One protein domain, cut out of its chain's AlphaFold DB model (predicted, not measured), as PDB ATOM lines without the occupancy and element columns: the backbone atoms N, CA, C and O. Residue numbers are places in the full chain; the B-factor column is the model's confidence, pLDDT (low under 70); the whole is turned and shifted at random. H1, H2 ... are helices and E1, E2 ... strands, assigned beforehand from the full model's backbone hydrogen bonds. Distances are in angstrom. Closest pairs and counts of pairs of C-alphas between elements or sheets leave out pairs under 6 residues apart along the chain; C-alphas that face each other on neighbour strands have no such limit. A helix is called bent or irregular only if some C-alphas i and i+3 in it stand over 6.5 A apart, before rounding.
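What this domain is: This is residues 5 to 139 of the 139 residues of an uncharacterized protein of Weissella confusa (UniProt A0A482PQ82). A strongly twisted sheet of five strands has three helices, H1, H2 and H4, over one face, and past the end of E2 and the start of E5 the long hairpin E3 and E4 continues the body, with H3 near the start of E4. H1 is the helix in the middle, between the sheet, the hairpin and H4. The printed part has 135 residues with four named helices and seven named strands, in the order E1 H1 E2 E3 E4 E5 H2 E6 E7 H3 H4; the five-stranded sheet is mixed, in the order E2 E5 E1 E7 E6, and the class is mixed, helices and strands. The whole is compact and rounded, with a radius of gyration of the C-alphas of 14.5 A and spans of 38 by 35 by 27 A.

How they stand to each other: Begin with the sheet of E2, residues 28 to 32, E5, 61 to 68, E1, 5 to 9, E7, 91 to 96, and E6, 83 to 88; E2 and E6 are its edge strands. E1 and E7 are parallel at 39 degrees, with N 7 and O 92 at 2.9 A. The other neighbours are antiparallel: look at N 30 and O 63, 2.8 A, for E2 and E5, at N 8 and O 64, 3.0 A, for E5 and E1, and at N 86 and O 93, 2.9 A, for the hairpin E6 and E7. H1, residues 10 to 19, H2, 70 to 79, and H4, 126 to 138, are on the same face, giving two layers, helices on one face of a sheet. H1 lies over E1 at a height over the sheet of 9.2 A and only just stands up from it, its line rising 40.0 degrees. H2 runs along the strands, at 3 degrees to E6 on the local plane, which is fitted to only just enough C-alphas, 6. H4 runs slantwise to E5, at 42 degrees on the local plane. H1 and H4 touch, Gly 10 and Thr 134 being their closest C-alphas at 5.3 A, at a steep tilt of 59 degrees, the same way. E1, H1, E2 and E5, H2, E6 are split strand-helix-strand units, each two strands of the sheet that are not neighbours, with a helix between them along the chain; E5 is between E1 and E2 in the sheet, E1 and E7 are between E5 and E6, and each crossover is right-handed. E2 runs on into E3, residues 35 to 41, at 83 degrees; E3 forms a hairpin with E4, 46 to 52, where N 38 and O 49 are 2.8 A apart. H3, residues 111 to 121, is not on the five-stranded sheet; its closest C-alpha to E4 is Ala 111, 5.7 A from Ala 46. Every O i to N i+4 pair is within hydrogen-bond range in H4, against 5 of 6 in H1, 5 of 6 in H2 and 3 of 7 in H3, which has 4 of 8 O i to N i+3 pairs within range.

Where its parts are: Find C-alpha 5 at (-17.721, -37.453, -41.430), where E1 begins. E5, residues 61 to 68, is 21.5 A long, and E3 and E4 are 19.4 A each. H4 runs 17.7 A, to C-alpha 138 at (-33.371, -42.760, -38.991). H3 is 15.3 A long and only just irregular, C-alphas 112 and 115 being 6.6 A apart. H1 is 15.0 A, H2 14.3 A, E7 16.2 A, E6 14.6 A, E1 13.6 A and E2 12.8 A.

The domain as a whole: The C-alphas of Asp 55 and Glu 71 are the two farthest apart, at 40.7 A. The printed part has no cut, and the link from E7 to H3, residues 97 to 110, is long. The mean pLDDT of the printed part is 72.2, and 56 residues are under 70, among them residues 40 to 48 and 98 to 139.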
ATOM      1  N   GLN A   5     -16.639 -36.683 -42.029       93.94
ATOM      2  CA  GLN A   5     -17.721 -37.453 -41.430       93.94
ATOM      3  C   GLN A   5     -18.218 -36.711 -40.193       93.94
ATOM      4  O   GLN A   5     -17.412 -36.129 -39.466       93.94
ATOM      5  N   MET A   6     -19.527 -36.709 -39.983       92.12
ATOM      6  CA  MET A   6     -20.179 -36.118 -38.823       92.12
ATOM      7  C   MET A   6     -21.217 -37.086 -38.276       92.12
ATOM      8  O   MET A   6     -22.005 -37.633 -39.048       92.12
ATOM      9  N   ILE A   7     -21.228 -37.293 -36.963       89.06
ATOM     10  CA  ILE A   7     -22.227 -38.130 -36.301       89.06
ATOM     11  C   ILE A   7     -23.231 -37.285 -35.534       89.06
ATOM     12  O   ILE A   7     -22.881 -36.303 -34.884       89.06
ATOM     13  N   PHE A   8     -24.475 -37.745 -35.562       85.00
ATOM     14  CA  PHE A   8     -25.562 -37.198 -34.765       85.00
ATOM     15  C   PHE A   8     -26.236 -38.326 -34.009       85.00
ATOM     16  O   PHE A   8     -26.395 -39.446 -34.516       85.00
ATOM     17  N   TRP A   9     -26.636 -38.025 -32.785       76.88
ATOM     18  CA  TRP A   9     -27.209 -38.999 -31.871       76.88
ATOM     19  C   TRP A   9     -28.622 -38.554 -31.536       76.88
ATOM     20  O   TRP A   9     -28.877 -37.372 -31.327       76.88
ATOM     21  N   GLY A  10     -29.542 -39.517 -31.509       71.38
ATOM     22  CA  GLY A  10     -30.941 -39.361 -31.106       71.38
ATOM     23  C   GLY A  10     -31.597 -37.986 -31.348       71.38
ATOM     24  O   GLY A  10     -32.170 -37.779 -32.418       71.38
ATOM     25  N   PRO A  11     -31.569 -37.064 -30.368       67.38
ATOM     26  CA  PRO A  11     -32.218 -35.752 -30.459       67.38
ATOM     27  C   PRO A  11     -31.608 -34.797 -31.494       67.38
ATOM     28  O   PRO A  11     -32.332 -34.008 -32.097       67.38
ATOM     29  N   GLU A  12     -30.300 -34.862 -31.731       71.81
ATOM     30  CA  GLU A  12     -29.620 -34.004 -32.713       71.81
ATOM     31  C   GLU A  12     -30.049 -34.349 -34.137       71.81
ATOM     32  O   GLU A  12     -30.212 -33.463 -34.973       71.81
ATOM     33  N   LEU A  13     -30.328 -35.633 -34.389       72.19
ATOM     34  CA  LEU A  13     -30.890 -36.089 -35.659       72.19
ATOM     35  C   LEU A  13     -32.229 -35.416 -35.948       72.19
ATOM     36  O   LEU A  13     -32.491 -35.067 -37.091       72.19
ATOM     37  N   LEU A  14     -33.059 -35.202 -34.923       68.12
ATOM     38  CA  LEU A  14     -34.341 -34.513 -35.085       68.12
ATOM     39  C   LEU A  14     -34.133 -33.046 -35.450       68.12
ATOM     40  O   LEU A  14     -34.833 -32.543 -36.326       68.12
ATOM     41  N   LYS A  15     -33.164 -32.376 -34.808       73.44
ATOM     42  CA  LYS A  15     -32.816 -30.984 -35.125       73.44
ATOM     43  C   LYS A  15     -32.358 -30.877 -36.577       73.44
ATOM     44  O   LYS A  15     -32.944 -30.123 -37.344       73.44
ATOM     45  N   VAL A  16     -31.382 -31.679 -36.992       73.44
ATOM     46  CA  VAL A  16     -30.838 -31.582 -38.353       73.44
ATOM     47  C   VAL A  16     -31.836 -32.033 -39.423       73.44
ATOM     48  O   VAL A  16     -31.931 -31.381 -40.461       73.44
ATOM     49  N   ALA A  17     -32.645 -33.063 -39.154       72.62
ATOM     50  CA  ALA A  17     -33.737 -33.462 -40.044       72.62
ATOM     51  C   ALA A  17     -34.777 -32.344 -40.215       72.62
ATOM     52  O   ALA A  17     -35.229 -32.091 -41.328       72.62
ATOM     53  N   ALA A  18     -35.151 -31.659 -39.127       70.25
ATOM     54  CA  ALA A  18     -36.113 -30.558 -39.173       70.25
ATOM     55  C   ALA A  18     -35.564 -29.323 -39.903       70.25
ATOM     56  O   ALA A  18     -36.321 -28.624 -40.574       70.25
ATOM     57  N   LEU A  19     -34.259 -29.062 -39.786       78.31
ATOM     58  CA  LEU A  19     -33.592 -27.957 -40.474       78.31
ATOM     59  C   LEU A  19     -33.419 -28.212 -41.981       78.31
ATOM     60  O   LEU A  19     -33.280 -27.259 -42.740       78.31
ATOM     61  N   GLY A  20     -33.431 -29.475 -42.424       80.69
ATOM     62  CA  GLY A  20     -33.341 -29.840 -43.843       80.69
ATOM     63  C   GLY A  20     -31.959 -29.632 -44.476       80.69
ATOM     64  O   GLY A  20     -31.839 -29.687 -45.696       80.69
ATOM     65  N   VAL A  21     -30.920 -29.405 -43.666       85.25
ATOM     66  CA  VAL A  21     -29.534 -29.192 -44.136       85.25
ATOM     67  C   VAL A  21     -28.915 -30.482 -44.684       85.25
ATOM     68  O   VAL A  21     -28.088 -30.456 -45.599       85.25
ATOM     69  N   LEU A  22     -29.307 -31.625 -44.115       86.50
ATOM     70  CA  LEU A  22     -28.882 -32.953 -44.545       86.50
ATOM     71  C   LEU A  22     -30.098 -33.742 -45.030       86.50
ATOM     72  O   LEU A  22     -31.141 -33.737 -44.374       86.50
ATOM     73  N   ASP A  23     -29.945 -34.455 -46.145       85.56
ATOM     74  CA  ASP A  23     -30.927 -35.456 -46.545       85.56
ATOM     75  C   ASP A  23     -30.761 -36.683 -45.648       85.56
ATOM     76  O   ASP A  23     -29.700 -37.310 -45.598       85.56
ATOM     77  N   MET A  24     -31.822 -37.038 -44.927       81.06
ATOM     78  CA  MET A  24     -31.802 -38.190 -44.038       81.06
ATOM     79  C   MET A  24     -31.540 -39.501 -44.788       81.06
ATOM     80  O   MET A  24     -31.015 -40.429 -44.177       81.06
ATOM     81  N   ALA A  25     -31.813 -39.591 -46.089       82.94
ATOM     82  CA  ALA A  25     -31.495 -40.771 -46.890       82.94
ATOM     83  C   ALA A  25     -29.980 -40.989 -47.089       82.94
ATOM     84  O   ALA A  25     -29.553 -42.125 -47.295       82.94
ATOM     85  N   ASP A  26     -29.161 -39.937 -46.981       85.75
ATOM     86  CA  ASP A  26     -27.719 -39.993 -47.263       85.75
ATOM     87  C   ASP A  26     -26.880 -40.504 -46.077       85.75
ATOM     88  O   ASP A  26     -25.698 -40.828 -46.224       85.75
ATOM     89  N   GLY A  27     -27.473 -40.574 -44.882       85.12
ATOM     90  CA  GLY A  27     -26.773 -40.958 -43.660       85.12
ATOM     91  C   GLY A  27     -26.714 -42.468 -43.432       85.12
ATOM     92  O   GLY A  27     -27.688 -43.191 -43.649       85.12
ATOM     93  N   ARG A  28     -25.598 -42.960 -42.887       88.69
ATOM     94  CA  ARG A  28     -25.452 -44.362 -42.476       88.69
ATOM     95  C   ARG A  28     -25.851 -44.552 -41.018       88.69
ATOM     96  O   ARG A  28     -25.279 -43.934 -40.126       88.69
ATOM     97  N   LEU A  29     -26.813 -45.440 -40.780       86.12
ATOM     98  CA  LEU A  29     -27.333 -45.738 -39.448       86.12
ATOM     99  C   LEU A  29     -26.509 -46.809 -38.721       86.12
ATOM    100  O   LEU A  29     -26.235 -47.880 -39.268       86.12
ATOM    101  N   TYR A  30     -26.206 -46.555 -37.452       84.56
ATOM    102  CA  TYR A  30     -25.553 -47.479 -36.536       84.56
ATOM    103  C   TYR A  30     -26.367 -47.652 -35.256       84.56
ATOM    104  O   TYR A  30     -27.021 -46.729 -34.766       84.56
ATOM    105  N   ARG A  31     -26.283 -48.860 -34.692       84.44
ATOM    106  CA  ARG A  31     -26.834 -49.205 -33.379       84.44
ATOM    107  C   ARG A  31     -25.677 -49.549 -32.454       84.44
ATOM    108  O   ARG A  31     -25.005 -50.558 -32.658       84.44
ATOM    109  N   VAL A  32     -25.433 -48.701 -31.466       84.88
ATOM    110  CA  VAL A  32     -24.350 -48.860 -30.493       84.88
ATOM    111  C   VAL A  32     -24.905 -49.651 -29.310       84.88
ATOM    112  O   VAL A  32     -25.627 -49.113 -28.476       84.88
ATOM    113  N   ALA A  33     -24.655 -50.964 -29.303       84.38
ATOM    114  CA  ALA A  33     -25.313 -51.914 -28.402       84.38
ATOM    115  C   ALA A  33     -24.967 -51.705 -26.921       84.38
ATOM    116  O   ALA A  33     -25.822 -51.855 -26.052       84.38
ATOM    117  N   ASP A  34     -23.733 -51.309 -26.637       84.69
ATOM    118  CA  ASP A  34     -23.195 -51.071 -25.299       84.69
ATOM    119  C   ASP A  34     -23.567 -49.695 -24.724       84.69
ATOM    120  O   ASP A  34     -23.170 -49.366 -23.607       84.69
ATOM    121  N   ARG A  35     -24.338 -48.878 -25.455       82.88
ATOM    122  CA  ARG A  35     -24.808 -47.568 -24.990       82.88
ATOM    123  C   ARG A  35     -26.305 -47.414 -25.182       82.88
ATOM    124  O   ARG A  35     -26.889 -47.968 -26.107       82.88
ATOM    125  N   ARG A  36     -26.937 -46.599 -24.343       77.81
ATOM    126  CA  ARG A  36     -28.332 -46.174 -24.524       77.81
ATOM    127  C   ARG A  36     -28.479 -44.684 -24.274       77.81
ATOM    128  O   ARG A  36     -27.672 -44.086 -23.567       77.81
ATOM    129  N   LEU A  37     -29.539 -44.110 -24.828       74.81
ATOM    130  CA  LEU A  37     -29.931 -42.742 -24.529       74.81
ATOM    131  C   LEU A  37     -30.731 -42.719 -23.221       74.81
ATOM    132  O   LEU A  37     -31.720 -43.439 -23.084       74.81
ATOM    133  N   THR A  38     -30.317 -41.891 -22.270       69.94
ATOM    134  CA  THR A  38     -31.064 -41.609 -21.046       69.94
ATOM    135  C   THR A  38     -31.412 -40.147 -20.943       69.94
ATOM    136  O   THR A  38     -30.643 -39.272 -21.328       69.94
ATOM    137  N   PHE A  39     -32.597 -39.890 -20.401       70.44
ATOM    138  CA  PHE A  39     -33.131 -38.549 -20.270       70.44
ATOM    139  C   PHE A  39     -33.171 -38.145 -18.807       70.44
ATOM    140  O   PHE A  39     -33.647 -38.898 -17.953       70.44
ATOM    141  N   ARG A  40     -32.693 -36.937 -18.520       63.84
ATOM    142  CA  ARG A  40     -32.852 -36.292 -17.218       63.84
ATOM    143  C   ARG A  40     -33.608 -34.993 -17.433       63.84
ATOM    144  O   ARG A  40     -33.179 -34.152 -18.217       63.84
ATOM    145  N   SER A  41     -34.733 -34.841 -16.745       60.12
ATOM    146  CA  SER A  41     -35.555 -33.635 -16.803       60.12
ATOM    147  C   SER A  41     -35.675 -32.992 -15.428       60.12
ATOM    148  O   SER A  41     -35.941 -33.676 -14.438       60.12
ATOM    149  N   THR A  42     -35.547 -31.675 -15.381       60.56
ATOM    150  CA  THR A  42     -35.932 -30.824 -14.256       60.56
ATOM    151  C   THR A  42     -37.127 -29.947 -14.663       60.56
ATOM    152  O   THR A  42     -37.462 -29.845 -15.850       60.56
ATOM    153  N   PRO A  43     -37.765 -29.245 -13.710       59.41
ATOM    154  CA  PRO A  43     -38.810 -28.275 -14.027       59.41
ATOM    155  C   PRO A  43     -38.380 -27.158 -14.983       59.41
ATOM    156  O   PRO A  43     -39.252 -26.562 -15.603       59.41
ATOM    157  N   SER A  44     -37.080 -26.916 -15.190       55.56
ATOM    158  CA  SER A  44     -36.569 -25.928 -16.152       55.56
ATOM    159  C   SER A  44     -35.992 -26.542 -17.432       55.56
ATOM    160  O   SER A  44     -36.161 -25.943 -18.483       55.56
ATOM    161  N   VAL A  45     -35.457 -27.771 -17.418       55.41
ATOM    162  CA  VAL A  45     -34.724 -28.321 -18.581       55.41
ATOM    163  C   VAL A  45     -34.894 -29.820 -18.810       55.41
ATOM    164  O   VAL A  45     -35.255 -30.556 -17.898       55.41
ATOM    165  N   ALA A  46     -34.599 -30.278 -20.028       59.25
ATOM    166  CA  ALA A  46     -34.503 -31.691 -20.389       59.25
ATOM    167  C   ALA A  46     -33.192 -31.963 -21.145       59.25
ATOM    168  O   ALA A  46     -32.804 -31.206 -22.035       59.25
ATOM    169  N   VAL A  47     -32.516 -33.050 -20.777       64.19
ATOM    170  CA  VAL A  47     -31.177 -33.424 -21.257       64.19
ATOM    171  C   VAL A  47     -31.199 -34.871 -21.699       64.19
ATOM    172  O   VAL A  47     -31.809 -35.692 -21.008       64.19
ATOM    173  N   ALA A  48     -30.498 -35.197 -22.783       69.62
ATOM    174  CA  ALA A  48     -30.325 -36.578 -23.216       69.62
ATOM    175  C   ALA A  48     -28.853 -36.982 -23.262       69.62
ATOM    176  O   ALA A  48     -28.109 -36.596 -24.155       69.62
ATOM    177  N   THR A  49     -28.447 -37.826 -22.324       70.12
ATOM    178  CA  THR A  49     -27.081 -38.338 -22.226       70.12
ATOM    179  C   THR A  49     -26.982 -39.744 -22.796       70.12
ATOM    180  O   THR A  49     -27.896 -40.546 -22.629       70.12
ATOM    181  N   ALA A  50     -25.860 -40.085 -23.424       74.88
ATOM    182  CA  ALA A  50     -25.581 -41.462 -23.810       74.88
ATOM    183  C   ALA A  50     -24.729 -42.160 -22.737       74.88
ATOM    184  O   ALA A  50     -23.547 -41.853 -22.575       74.88
ATOM    185  N   GLU A  51     -25.309 -43.125 -22.027       76.25
ATOM    186  CA  GLU A  51     -24.649 -43.876 -20.949       76.25
ATOM    187  C   GLU A  51     -24.289 -45.303 -21.373       76.25
ATOM    188  O   GLU A  51     -24.921 -45.870 -22.266       76.25
ATOM    189  N   GLY A  52     -23.267 -45.875 -20.732       81.19
ATOM    190  CA  GLY A  52     -22.874 -47.268 -20.938       81.19
ATOM    191  C   GLY A  52     -23.864 -48.248 -20.301       81.19
ATOM    192  O   GLY A  52     -24.442 -47.963 -19.251       81.19
ATOM    193  N   VAL A  53     -24.032 -49.410 -20.928       83.00
ATOM    194  CA  VAL A  53     -24.914 -50.497 -20.487       83.00
ATOM    195  C   VAL A  53     -24.091 -51.778 -20.358       83.00
ATOM    196  O   VAL A  53     -23.256 -52.064 -21.210       83.00
ATOM    197  N   THR A  54     -24.296 -52.538 -19.280       69.38
ATOM    198  CA  THR A  54     -23.469 -53.713 -18.961       69.38
ATOM    199  C   THR A  54     -24.023 -55.047 -19.471       69.38
ATOM    200  O   THR A  54     -23.262 -56.004 -19.501       69.38
ATOM    201  N   ASP A  55     -25.287 -55.115 -19.906       70.50
ATOM    202  CA  ASP A  55     -25.977 -56.347 -20.336       70.50
ATOM    203  C   ASP A  55     -27.009 -56.063 -21.452       70.50
ATOM    204  O   ASP A  55     -27.149 -54.911 -21.867       70.50
ATOM    205  N   ASP A  56     -27.723 -57.103 -21.923       69.12
ATOM    206  CA  ASP A  56     -28.751 -57.095 -22.986       69.12
ATOM    207  C   ASP A  56     -29.512 -55.761 -23.067       69.12
ATOM    208  O   ASP A  56     -30.407 -55.468 -22.269       69.12
ATOM    209  N   ASN A  57     -29.118 -54.930 -24.036       77.75
ATOM    210  CA  ASN A  57     -29.679 -53.607 -24.233       77.75
ATOM    211  C   ASN A  57     -30.779 -53.675 -25.301       77.75
ATOM    212  O   ASN A  57     -30.475 -53.635 -26.498       77.75
ATOM    213  N   PRO A  58     -32.064 -53.737 -24.912       71.31
ATOM    214  CA  PRO A  58     -33.159 -53.783 -25.876       71.31
ATOM    215  C   PRO A  58     -33.313 -52.467 -26.654       71.31
ATOM    216  O   PRO A  58     -34.110 -52.401 -27.588       71.31
ATOM    217  N   GLN A  59     -32.610 -51.403 -26.248       74.81
ATOM    218  CA  GLN A  59     -32.735 -50.050 -26.784       74.81
ATOM    219  C   GLN A  59     -31.344 -49.433 -27.013       74.81
ATOM    220  O   GLN A  59     -30.950 -48.503 -26.300       74.81
ATOM    221  N   PRO A  60     -30.587 -49.951 -27.998       79.44
ATOM    222  CA  PRO A  60     -29.264 -49.438 -28.327       79.44
ATOM    223  C   PRO A  60     -29.325 -47.968 -28.738       79.44
ATOM    224  O   PRO A  60     -30.303 -47.514 -29.339       79.44
ATOM    225  N   LEU A  61     -28.261 -47.227 -28.434       79.50
ATOM    226  CA  LEU A  61     -28.108 -45.856 -28.892       79.50
ATOM    227  C   LEU A  61     -28.054 -45.848 -30.419       79.50
ATOM    228  O   LEU A  61     -27.285 -46.584 -31.042       79.50
ATOM    229  N   ILE A  62     -28.868 -44.981 -31.004       78.88
ATOM    230  CA  ILE A  62     -28.919 -44.775 -32.440       78.88
ATOM    231  C   ILE A  62     -28.024 -43.600 -32.807       78.88
ATOM    232  O   ILE A  62     -28.163 -42.504 -32.260       78.88
ATOM    233  N   VAL A  63     -27.118 -43.858 -33.743       83.25
ATOM    234  CA  VAL A  63     -26.177 -42.880 -34.286       83.25
ATOM    235  C   VAL A  63     -26.303 -42.914 -35.797       83.25
ATOM    236  O   VAL A  63     -26.299 -43.997 -36.382       83.25
ATOM    237  N   LYS A  64     -26.400 -41.753 -36.440       86.38
ATOM    238  CA  LYS A  64     -26.332 -41.660 -37.901       86.38
ATOM    239  C   LYS A  64     -25.129 -40.816 -38.289       86.38
ATOM    240  O   LYS A  64     -24.920 -39.741 -37.732       86.38
ATOM    241  N   GLU A  65     -24.340 -41.345 -39.209       90.56
ATOM    242  CA  GLU A  65     -23.137 -40.712 -39.741       90.56
ATOM    243  C   GLU A  65     -23.430 -40.138 -41.121       90.56
ATOM    244  O   GLU A  65     -24.023 -40.816 -41.963       90.56
ATOM    245  N   PHE A  66     -22.978 -38.916 -41.363       91.81
ATOM    246  CA  PHE A  66     -23.116 -38.223 -42.633       91.81
ATOM    247  C   PHE A  66     -21.763 -37.767 -43.142       91.81
ATOM    248  O   PHE A  66     -20.931 -37.259 -42.391       91.81
ATOM    249  N   THR A  67     -21.586 -37.854 -44.457       93.69
ATOM    250  CA  THR A  67     -20.508 -37.143 -45.137       93.69
ATOM    251  C   THR A  67     -20.952 -35.704 -45.377       93.69
ATOM    252  O   THR A  67     -21.822 -35.457 -46.205       93.69
ATOM    253  N   VAL A  68     -20.346 -34.756 -44.670       92.12
ATOM    254  CA  VAL A  68     -20.708 -33.336 -44.716       92.12
ATOM    255  C   VAL A  68     -19.658 -32.505 -45.446       92.12
ATOM    256  O   VAL A  68     -18.445 -32.742 -45.360       92.12
ATOM    257  N   THR A  69     -20.130 -31.499 -46.175       93.19
ATOM    258  CA  THR A  69     -19.292 -30.458 -46.778       93.19
ATOM    259  C   THR A  69     -19.005 -29.339 -45.776       93.19
ATOM    260  O   THR A  69     -19.719 -29.147 -44.797       93.19
ATOM    261  N   ALA A  70     -17.979 -28.528 -46.044       92.00
ATOM    262  CA  ALA A  70     -17.665 -27.363 -45.211       92.00
ATOM    263  C   ALA A  70     -18.744 -26.260 -45.245       92.00
ATOM    264  O   ALA A  70     -18.722 -25.349 -44.421       92.00
ATOM    265  N   GLU A  71     -19.640 -26.272 -46.233       92.06
ATOM    266  CA  GLU A  71     -20.794 -25.369 -46.282       92.06
ATOM    267  C   GLU A  71     -21.901 -25.861 -45.352       92.06
ATOM    268  O   GLU A  71     -22.324 -25.102 -44.488       92.06
ATOM    269  N   GLN A  72     -22.240 -27.152 -45.417       91.69
ATOM    270  CA  GLN A  72     -23.203 -27.774 -44.501       91.69
ATOM    271  C   GLN A  72     -22.769 -27.661 -43.037       91.69
ATOM    272  O   GLN A  72     -23.596 -27.368 -42.186       91.69
ATOM    273  N   VAL A  73     -21.476 -27.835 -42.733       92.06
ATOM    274  CA  VAL A  73     -20.964 -27.635 -41.363       92.06
ATOM    275  C   VAL A  73     -21.235 -26.207 -40.879       92.06
ATOM    276  O   VAL A  73     -21.776 -26.031 -39.794       92.06
ATOM    277  N   ARG A  74     -20.932 -25.193 -41.699       90.94
ATOM    278  CA  ARG A  74     -21.177 -23.784 -41.343       90.94
ATOM    279  C   ARG A  74     -22.661 -23.466 -41.192       90.94
ATOM    280  O   ARG A  74     -23.035 -22.657 -40.346       90.94
ATOM    281  N   GLU A  75     -23.503 -24.074 -42.019       90.75
ATOM    282  CA  GLU A  75     -24.953 -23.927 -41.924       90.75
ATOM    283  C   GLU A  75     -25.487 -24.549 -40.628       90.75
ATOM    284  O   GLU A  75     -26.251 -23.899 -39.917       90.75
ATOM    285  N   ILE A  76     -25.006 -25.740 -40.254       88.94
ATOM    286  CA  ILE A  76     -25.322 -26.381 -38.972       88.94
ATOM    287  C   ILE A  76     -24.891 -25.497 -37.795       88.94
ATOM    288  O   ILE A  76     -25.714 -25.229 -36.928       88.94
ATOM    289  N   GLU A  77     -23.653 -24.987 -37.781       88.56
ATOM    290  CA  GLU A  77     -23.158 -24.076 -36.729       88.56
ATOM    291  C   GLU A  77     -24.002 -22.796 -36.617       88.56
ATOM    292  O   GLU A  77     -24.215 -22.267 -35.530       88.56
ATOM    293  N   THR A  78     -24.499 -22.287 -37.747       87.81
ATOM    294  CA  THR A  78     -25.333 -21.076 -37.780       87.81
ATOM    295  C   THR A  78     -26.739 -21.339 -37.243       87.81
ATOM    296  O   THR A  78     -27.309 -20.483 -36.566       87.81
ATOM    297  N   LEU A  79     -27.317 -22.494 -37.575       84.50
ATOM    298  CA  LEU A  79     -28.687 -22.855 -37.206       84.50
ATOM    299  C   LEU A  79     -28.794 -23.442 -35.798       84.50
ATOM    300  O   LEU A  79     -29.873 -23.387 -35.215       84.50
ATOM    301  N   LEU A  80     -27.695 -23.978 -35.265       81.81
ATOM    302  CA  LEU A  80     -27.587 -24.553 -33.924       81.81
ATOM    303  C   LEU A  80     -26.532 -23.798 -33.096       81.81
ATOM    304  O   LEU A  80     -25.525 -24.392 -32.708       81.81
ATOM    305  N   PRO A  81     -26.725 -22.491 -32.830       80.94
ATOM    306  CA  PRO A  81     -25.737 -21.660 -32.140       80.94
ATOM    307  C   PRO A  81     -25.464 -22.094 -30.693       80.94
ATOM    308  O   PRO A  81     -24.502 -21.622 -30.095       80.94
ATOM    309  N   GLU A  82     -26.305 -22.951 -30.116       75.75
ATOM    310  CA  GLU A  82     -26.145 -23.556 -28.795       75.75
ATOM    311  C   GLU A  82     -25.251 -24.811 -28.790       75.75
ATOM    312  O   GLU A  82     -25.054 -25.431 -27.738       75.75
ATOM    313  N   PHE A  83     -24.718 -25.197 -29.954       80.25
ATOM    314  CA  PHE A  83     -23.793 -26.309 -30.125       80.25
ATOM    315  C   PHE A  83     -22.496 -25.864 -30.804       80.25
ATOM    316  O   PHE A  83     -22.496 -25.091 -31.757       80.25
ATOM    317  N   ASP A  84     -21.387 -26.448 -30.363       84.56
ATOM    318  CA  ASP A  84     -20.115 -26.413 -31.074       84.56
ATOM    319  C   ASP A  84     -19.975 -27.655 -31.959       84.56
ATOM    320  O   ASP A  84     -20.265 -28.775 -31.526       84.56
ATOM    321  N   VAL A  85     -19.467 -27.478 -33.181       88.38
ATOM    322  CA  VAL A  85     -18.992 -28.592 -34.009       88.38
ATOM    323  C   VAL A  85     -17.523 -28.835 -33.688       88.38
ATOM    324  O   VAL A  85     -16.657 -28.012 -33.990       88.38
ATOM    325  N   ILE A  86     -17.218 -29.986 -33.098       88.75
ATOM    326  CA  ILE A  86     -15.849 -30.339 -32.712       88.75
ATOM    327  C   ILE A  86     -15.343 -31.562 -33.473       88.75
ATOM    328  O   ILE A  86     -16.120 -32.405 -33.908       88.75
ATOM    329  N   ASP A  87     -14.023 -31.673 -33.618       89.81
ATOM    330  CA  ASP A  87     -13.367 -32.833 -34.227       89.81
ATOM    331  C   ASP A  87     -12.896 -33.801 -33.130       89.81
ATOM    332  O   ASP A  87     -11.996 -33.491 -32.343       89.81
ATOM    333  N   VAL A  88     -13.520 -34.975 -33.074       86.31
ATOM    334  CA  VAL A  88     -13.196 -36.070 -32.164       86.31
ATOM    335  C   VAL A  88     -12.595 -37.206 -32.981       86.31
ATOM    336  O   VAL A  88     -13.288 -37.980 -33.634       86.31
ATOM    337  N   MET A  89     -11.265 -37.312 -32.950       86.94
ATOM    338  CA  MET A  89     -10.521 -38.384 -33.628       86.94
ATOM    339  C   MET A  89     -10.831 -38.509 -35.138       86.94
ATOM    340  O   MET A  89     -10.815 -39.613 -35.683       86.94
ATOM    341  N   GLY A  90     -11.079 -37.391 -35.830       85.00
ATOM    342  CA  GLY A  90     -11.393 -37.364 -37.262       85.00
ATOM    343  C   GLY A  90     -12.883 -37.479 -37.592       85.00
ATOM    344  O   GLY A  90     -13.235 -37.496 -38.773       85.00
ATOM    345  N   MET A  91     -13.745 -37.538 -36.576       89.62
ATOM    346  CA  MET A  91     -15.198 -37.490 -36.691       89.62
ATOM    347  C   MET A  91     -15.708 -36.163 -36.136       89.62
ATOM    348  O   MET A  91     -15.301 -35.756 -35.052       89.62
ATOM    349  N   LEU A  92     -16.592 -35.482 -36.857       92.12
ATOM    350  CA  LEU A  92     -17.259 -34.302 -36.323       92.12
ATOM    351  C   LEU A  92     -18.412 -34.711 -35.399       92.12
ATOM    352  O   LEU A  92     -19.188 -35.611 -35.726       92.12
ATOM    353  N   GLU A  93     -18.547 -34.018 -34.275       87.81
ATOM    354  CA  GLU A  93     -19.631 -34.197 -33.307       87.81
ATOM    355  C   GLU A  93     -20.209 -32.838 -32.907       87.81
ATOM    356  O   GLU A  93     -19.472 -31.851 -32.839       87.81
ATOM    357  N   LEU A  94     -21.511 -32.794 -32.608       83.25
ATOM    358  CA  LEU A  94     -22.110 -31.658 -31.914       83.25
ATOM    359  C   LEU A  94     -21.885 -31.793 -30.408       83.25
ATOM    360  O   LEU A  94     -22.139 -32.840 -29.813       83.25
ATOM    361  N   GLN A  95     -21.434 -30.714 -29.776       79.19
ATOM    362  CA  GLN A  95     -21.379 -30.603 -28.323       79.19
ATOM    363  C   GLN A  95     -22.149 -29.378 -27.867       79.19
ATOM    364  O   GLN A  95     -21.857 -28.262 -28.276       79.19
ATOM    365  N   ALA A  96     -23.147 -29.599 -27.015       74.81
ATOM    366  CA  ALA A  96     -23.926 -28.510 -26.446       74.81
ATOM    367  C   ALA A  96     -23.033 -27.611 -25.583       74.81
ATOM    368  O   ALA A  96     -22.166 -28.106 -24.852       74.81
ATOM    369  N   HIS A  97     -23.284 -26.304 -25.618       73.44
ATOM    370  CA  HIS A  97     -22.612 -25.361 -24.732       73.44
ATOM    371  C   HIS A  97     -22.930 -25.685 -23.274       73.44
ATOM    372  O   HIS A  97     -24.086 -25.768 -22.857       73.44
ATOM    373  N   VAL A  98     -21.878 -25.845 -22.479       63.09
ATOM    374  CA  VAL A  98     -22.000 -26.030 -21.037       63.09
ATOM    375  C   VAL A  98     -22.268 -24.662 -20.411       63.09
ATOM    376  O   VAL A  98     -21.356 -23.848 -20.291       63.09
ATOM    377  N   THR A  99     -23.516 -24.383 -20.032       60.12
ATOM    378  CA  THR A  99     -23.853 -23.161 -19.282       60.12
ATOM    379  C   THR A  99     -23.628 -23.368 -17.782       60.12
ATOM    380  O   THR A  99     -23.661 -24.497 -17.289       60.12
ATOM    381  N   ASP A 100     -23.424 -22.284 -17.026       56.34
ATOM    382  CA  ASP A 100     -23.206 -22.343 -15.569       56.34
ATOM    383  C   ASP A 100     -24.366 -23.035 -14.821       56.34
ATOM    384  O   ASP A 100     -24.152 -23.758 -13.842       56.34
ATOM    385  N   GLU A 101     -25.595 -22.880 -15.326       54.97
ATOM    386  CA  GLU A 101     -26.798 -23.542 -14.804       54.97
ATOM    387  C   GLU A 101     -26.799 -25.063 -15.056       54.97
ATOM    388  O   GLU A 101     -27.533 -25.811 -14.401       54.97
ATOM    389  N   HIS A 102     -25.974 -25.539 -15.991       53.25
ATOM    390  CA  HIS A 102     -26.041 -26.871 -16.592       53.25
ATOM    391  C   HIS A 102     -24.661 -27.529 -16.748       53.25
ATOM    392  O   HIS A 102     -24.435 -28.338 -17.648       53.25
ATOM    393  N   HIS A 103     -23.746 -27.237 -15.822       50.78
ATOM    394  CA  HIS A 103     -22.333 -27.628 -15.884       50.78
ATOM    395  C   HIS A 103     -22.049 -29.144 -15.941       50.78
ATOM    396  O   HIS A 103     -20.952 -29.557 -16.314       50.78
ATOM    397  N   GLU A 104     -23.015 -29.995 -15.586       48.56
ATOM    398  CA  GLU A 104     -22.889 -31.459 -15.679       48.56
ATOM    399  C   GLU A 104     -23.288 -32.028 -17.055       48.56
ATOM    400  O   GLU A 104     -23.128 -33.227 -17.306       48.56
ATOM    401  N   MET A 105     -23.829 -31.204 -17.955       51.66
ATOM    402  CA  MET A 105     -24.402 -31.660 -19.220       51.66
ATOM    403  C   MET A 105     -23.334 -31.705 -20.302       51.66
ATOM    404  O   MET A 105     -22.848 -30.680 -20.755       51.66
ATOM    405  N   LYS A 106     -22.963 -32.912 -20.731       51.00
ATOM    406  CA  LYS A 106     -21.956 -33.096 -21.790       51.00
ATOM    407  C   LYS A 106     -22.544 -33.334 -23.172       51.00
ATOM    408  O   LYS A 106     -21.807 -33.333 -24.148       51.00
ATOM    409  N   GLN A 107     -23.827 -33.661 -23.244       54.41
ATOM    410  CA  GLN A 107     -24.364 -34.443 -24.344       54.41
ATOM    411  C   GLN A 107     -25.852 -34.085 -24.480       54.41
ATOM    412  O   GLN A 107     -26.628 -34.374 -23.579       54.41
ATOM    413  N   SER A 108     -26.183 -33.360 -25.554       56.00
ATOM    414  CA  SER A 108     -27.506 -32.893 -26.005       56.00
ATOM    415  C   SER A 108     -28.365 -32.064 -25.025       56.00
ATOM    416  O   SER A 108     -29.092 -32.591 -24.176       56.00
ATOM    417  N   TYR A 109     -28.336 -30.736 -25.203       52.28
ATOM    418  CA  TYR A 109     -29.302 -29.801 -24.619       52.28
ATOM    419  C   TYR A 109     -30.574 -29.779 -25.474       52.28
ATOM    420  O   TYR A 109     -30.540 -29.461 -26.665       52.28
ATOM    421  N   ILE A 110     -31.701 -30.147 -24.864       54.12
ATOM    422  CA  ILE A 110     -33.000 -30.255 -25.533       54.12
ATOM    423  C   ILE A 110     -34.023 -29.296 -24.898       54.12
ATOM    424  O   ILE A 110     -35.188 -29.650 -24.707       54.12
ATOM    425  N   ALA A 111     -33.618 -28.084 -24.510       47.81
ATOM    426  CA  ALA A 111     -34.585 -27.159 -23.916       47.81
ATOM    427  C   ALA A 111     -35.620 -26.645 -24.924       47.81
ATOM    428  O   ALA A 111     -36.786 -26.529 -24.557       47.81
ATOM    429  N   ASP A 112     -35.256 -26.452 -26.196       50.22
ATOM    430  CA  ASP A 112     -36.175 -25.898 -27.212       50.22
ATOM    431  C   ASP A 112     -37.362 -26.825 -27.524       50.22
ATOM    432  O   ASP A 112     -38.433 -26.403 -27.960       50.22
ATOM    433  N   PHE A 113     -37.195 -28.123 -27.273       49.06
ATOM    434  CA  PHE A 113     -38.243 -29.116 -27.485       49.06
ATOM    435  C   PHE A 113     -39.088 -29.363 -26.240       49.06
ATOM    436  O   PHE A 113     -40.156 -29.961 -26.350       49.06
ATOM    437  N   LYS A 114     -38.655 -28.896 -25.067       49.44
ATOM    438  CA  LYS A 114     -39.403 -29.089 -23.830       49.44
ATOM    439  C   LYS A 114     -40.748 -28.360 -23.884       49.44
ATOM    440  O   LYS A 114     -41.770 -29.015 -23.751       49.44
ATOM    441  N   GLU A 115     -40.772 -27.058 -24.177       49.53
ATOM    442  CA  GLU A 115     -42.042 -26.319 -24.321       49.53
ATOM    443  C   GLU A 115     -42.908 -26.864 -25.465       49.53
ATOM    444  O   GLU A 115     -44.120 -27.017 -25.311       49.53
ATOM    445  N   THR A 116     -42.284 -27.221 -26.591       47.19
ATOM    446  CA  THR A 116     -42.990 -27.736 -27.771       47.19
ATOM    447  C   THR A 116     -43.676 -29.082 -27.488       47.19
ATOM    448  O   THR A 116     -44.834 -29.265 -27.856       47.19
ATOM    449  N   PHE A 117     -43.026 -30.007 -26.772       48.25
ATOM    450  CA  PHE A 117     -43.537 -31.371 -26.567       48.25
ATOM    451  C   PHE A 117     -44.150 -31.645 -25.187       48.25
ATOM    452  O   PHE A 117     -44.916 -32.601 -25.048       48.25
ATOM    453  N   GLU A 118     -43.893 -30.822 -24.164       47.66
ATOM    454  CA  GLU A 118     -44.604 -30.929 -22.880       47.66
ATOM    455  C   GLU A 118     -46.103 -30.710 -23.036       47.66
ATOM    456  O   GLU A 118     -46.885 -31.330 -22.313       47.66
ATOM    457  N   SER A 119     -46.500 -29.895 -24.017       48.09
ATOM    458  CA  SER A 119     -47.904 -29.678 -24.356       48.09
ATOM    459  C   SER A 119     -48.575 -30.893 -25.019       48.09
ATOM    460  O   SER A 119     -49.787 -31.054 -24.879       48.09
ATOM    461  N   GLU A 120     -47.815 -31.772 -25.685       43.94
ATOM    462  CA  GLU A 120     -48.365 -32.882 -26.478       43.94
ATOM    463  C   GLU A 120     -48.349 -34.242 -25.765       43.94
ATOM    464  O   GLU A 120     -49.245 -35.049 -26.005       43.94
ATOM    465  N   ILE A 121     -47.351 -34.535 -24.918       47.75
ATOM    466  CA  ILE A 121     -47.056 -35.942 -24.555       47.75
ATOM    467  C   ILE A 121     -46.903 -36.188 -23.045       47.75
ATOM    468  O   ILE A 121     -47.030 -37.320 -22.586       47.75
ATOM    469  N   GLY A 122     -46.681 -35.144 -22.239       47.88
ATOM    470  CA  GLY A 122     -46.419 -35.284 -20.803       47.88
ATOM    471  C   GLY A 122     -45.069 -35.957 -20.494       47.88
ATOM    472  O   GLY A 122     -44.620 -36.887 -21.159       47.88
ATOM    473  N   HIS A 123     -44.381 -35.498 -19.444       46.28
ATOM    474  CA  HIS A 123     -42.972 -35.840 -19.170       46.28
ATOM    475  C   HIS A 123     -42.613 -37.345 -19.139       46.28
ATOM    476  O   HIS A 123     -41.448 -37.690 -19.324       46.28
ATOM    477  N   ARG A 124     -43.572 -38.249 -18.873       49.53
ATOM    478  CA  ARG A 124     -43.321 -39.703 -18.793       49.53
ATOM    479  C   ARG A 124     -43.075 -40.362 -20.150       49.53
ATOM    480  O   ARG A 124     -42.330 -41.337 -20.194       49.53
ATOM    481  N   ASP A 125     -43.622 -39.805 -21.225       57.94
ATOM    482  CA  ASP A 125     -43.550 -40.403 -22.561       57.94
ATOM    483  C   ASP A 125     -42.517 -39.716 -23.462       57.94
ATOM    484  O   ASP A 125     -42.183 -40.234 -24.521       57.94
ATOM    485  N   PHE A 126     -41.923 -38.602 -23.025       56.75
ATOM    486  CA  PHE A 126     -40.968 -37.817 -23.815       56.75
ATOM    487  C   PHE A 126     -39.716 -38.609 -24.233       56.75
ATOM    488  O   PHE A 126     -39.278 -38.530 -25.378       56.75
ATOM    489  N   ALA A 127     -39.170 -39.432 -23.333       56.31
ATOM    490  CA  ALA A 127     -38.030 -40.300 -23.631       56.31
ATOM    491  C   ALA A 127     -38.370 -41.376 -24.676       56.31
ATOM    492  O   ALA A 127     -37.579 -41.655 -25.578       56.31
ATOM    493  N   ALA A 128     -39.559 -41.975 -24.559       63.19
ATOM    494  CA  ALA A 128     -40.063 -42.955 -25.514       63.19
ATOM    495  C   ALA A 128     -40.379 -42.296 -26.863       63.19
ATOM    496  O   ALA A 128     -40.017 -42.839 -27.900       63.19
ATOM    497  N   TYR A 129     -40.961 -41.098 -26.847       62.94
ATOM    498  CA  TYR A 129     -41.261 -40.311 -28.033       62.94
ATOM    499  C   TYR A 129     -40.003 -39.896 -28.788       62.94
ATOM    500  O   TYR A 129     -39.935 -40.120 -29.991       62.94
ATOM    501  N   LEU A 130     -39.000 -39.326 -28.114       62.12
ATOM    502  CA  LEU A 130     -37.750 -38.938 -28.768       62.12
ATOM    503  C   LEU A 130     -37.035 -40.155 -29.341       62.12
ATOM    504  O   LEU A 130     -36.548 -40.087 -30.461       62.12
ATOM    505  N   ARG A 131     -37.049 -41.287 -28.631       62.41
ATOM    506  CA  ARG A 131     -36.556 -42.562 -29.159       62.41
ATOM    507  C   ARG A 131     -37.311 -42.969 -30.428       62.41
ATOM    508  O   ARG A 131     -36.681 -43.236 -31.446       62.41
ATOM    509  N   ASP A 132     -38.637 -43.021 -30.382       66.69
ATOM    510  CA  ASP A 132     -39.461 -43.460 -31.511       66.69
ATOM    511  C   ASP A 132     -39.378 -42.468 -32.684       66.69
ATOM    512  O   ASP A 132     -39.387 -42.868 -33.846       66.69
ATOM    513  N   ALA A 133     -39.238 -41.172 -32.406       64.44
ATOM    514  CA  ALA A 133     -38.941 -40.146 -33.395       64.44
ATOM    515  C   ALA A 133     -37.564 -40.393 -34.020       64.44
ATOM    516  O   ALA A 133     -37.478 -40.484 -35.238       64.44
ATOM    517  N   THR A 134     -36.511 -40.602 -33.229       63.97
ATOM    518  CA  THR A 134     -35.186 -40.949 -33.756       63.97
ATOM    519  C   THR A 134     -35.254 -42.166 -34.672       63.97
ATOM    520  O   THR A 134     -34.677 -42.112 -35.749       63.97
ATOM    521  N   TYR A 135     -35.972 -43.232 -34.302       65.31
ATOM    522  CA  TYR A 135     -36.155 -44.386 -35.188       65.31
ATOM    523  C   TYR A 135     -36.896 -44.017 -36.483       65.31
ATOM    524  O   TYR A 135     -36.454 -44.415 -37.553       65.31
ATOM    525  N   ARG A 136     -37.964 -43.211 -36.409       67.12
ATOM    526  CA  ARG A 136     -38.722 -42.757 -37.592       67.12
ATOM    527  C   ARG A 136     -37.928 -41.868 -38.550       67.12
ATOM    528  O   ARG A 136     -38.188 -41.929 -39.738       67.12
ATOM    529  N   TYR A 137     -37.033 -41.021 -38.043       61.22
ATOM    530  CA  TYR A 137     -36.178 -40.151 -38.871       61.22
ATOM    531  C   TYR A 137     -34.863 -40.835 -39.286       61.22
ATOM    532  O   TYR A 137     -34.121 -40.331 -40.132       61.22
ATOM    533  N   ALA A 138     -34.529 -41.955 -38.647       57.62
ATOM    534  CA  ALA A 138     -33.371 -42.760 -38.991       57.62
ATOM    535  C   ALA A 138     -33.618 -43.689 -40.188       57.62
ATOM    536  O   ALA A 138     -32.655 -43.927 -40.924       57.62
ATOM    537  N   ASP A 139     -34.843 -44.194 -40.356       58.03
ATOM    538  CA  ASP A 139     -35.307 -44.911 -41.558       58.03
ATOM    539  C   ASP A 139     -35.590 -43.941 -42.720       58.03
ATOM    540  O   ASP A 139     -35.326 -44.341 -43.878       58.03
TER     541      ASP A 139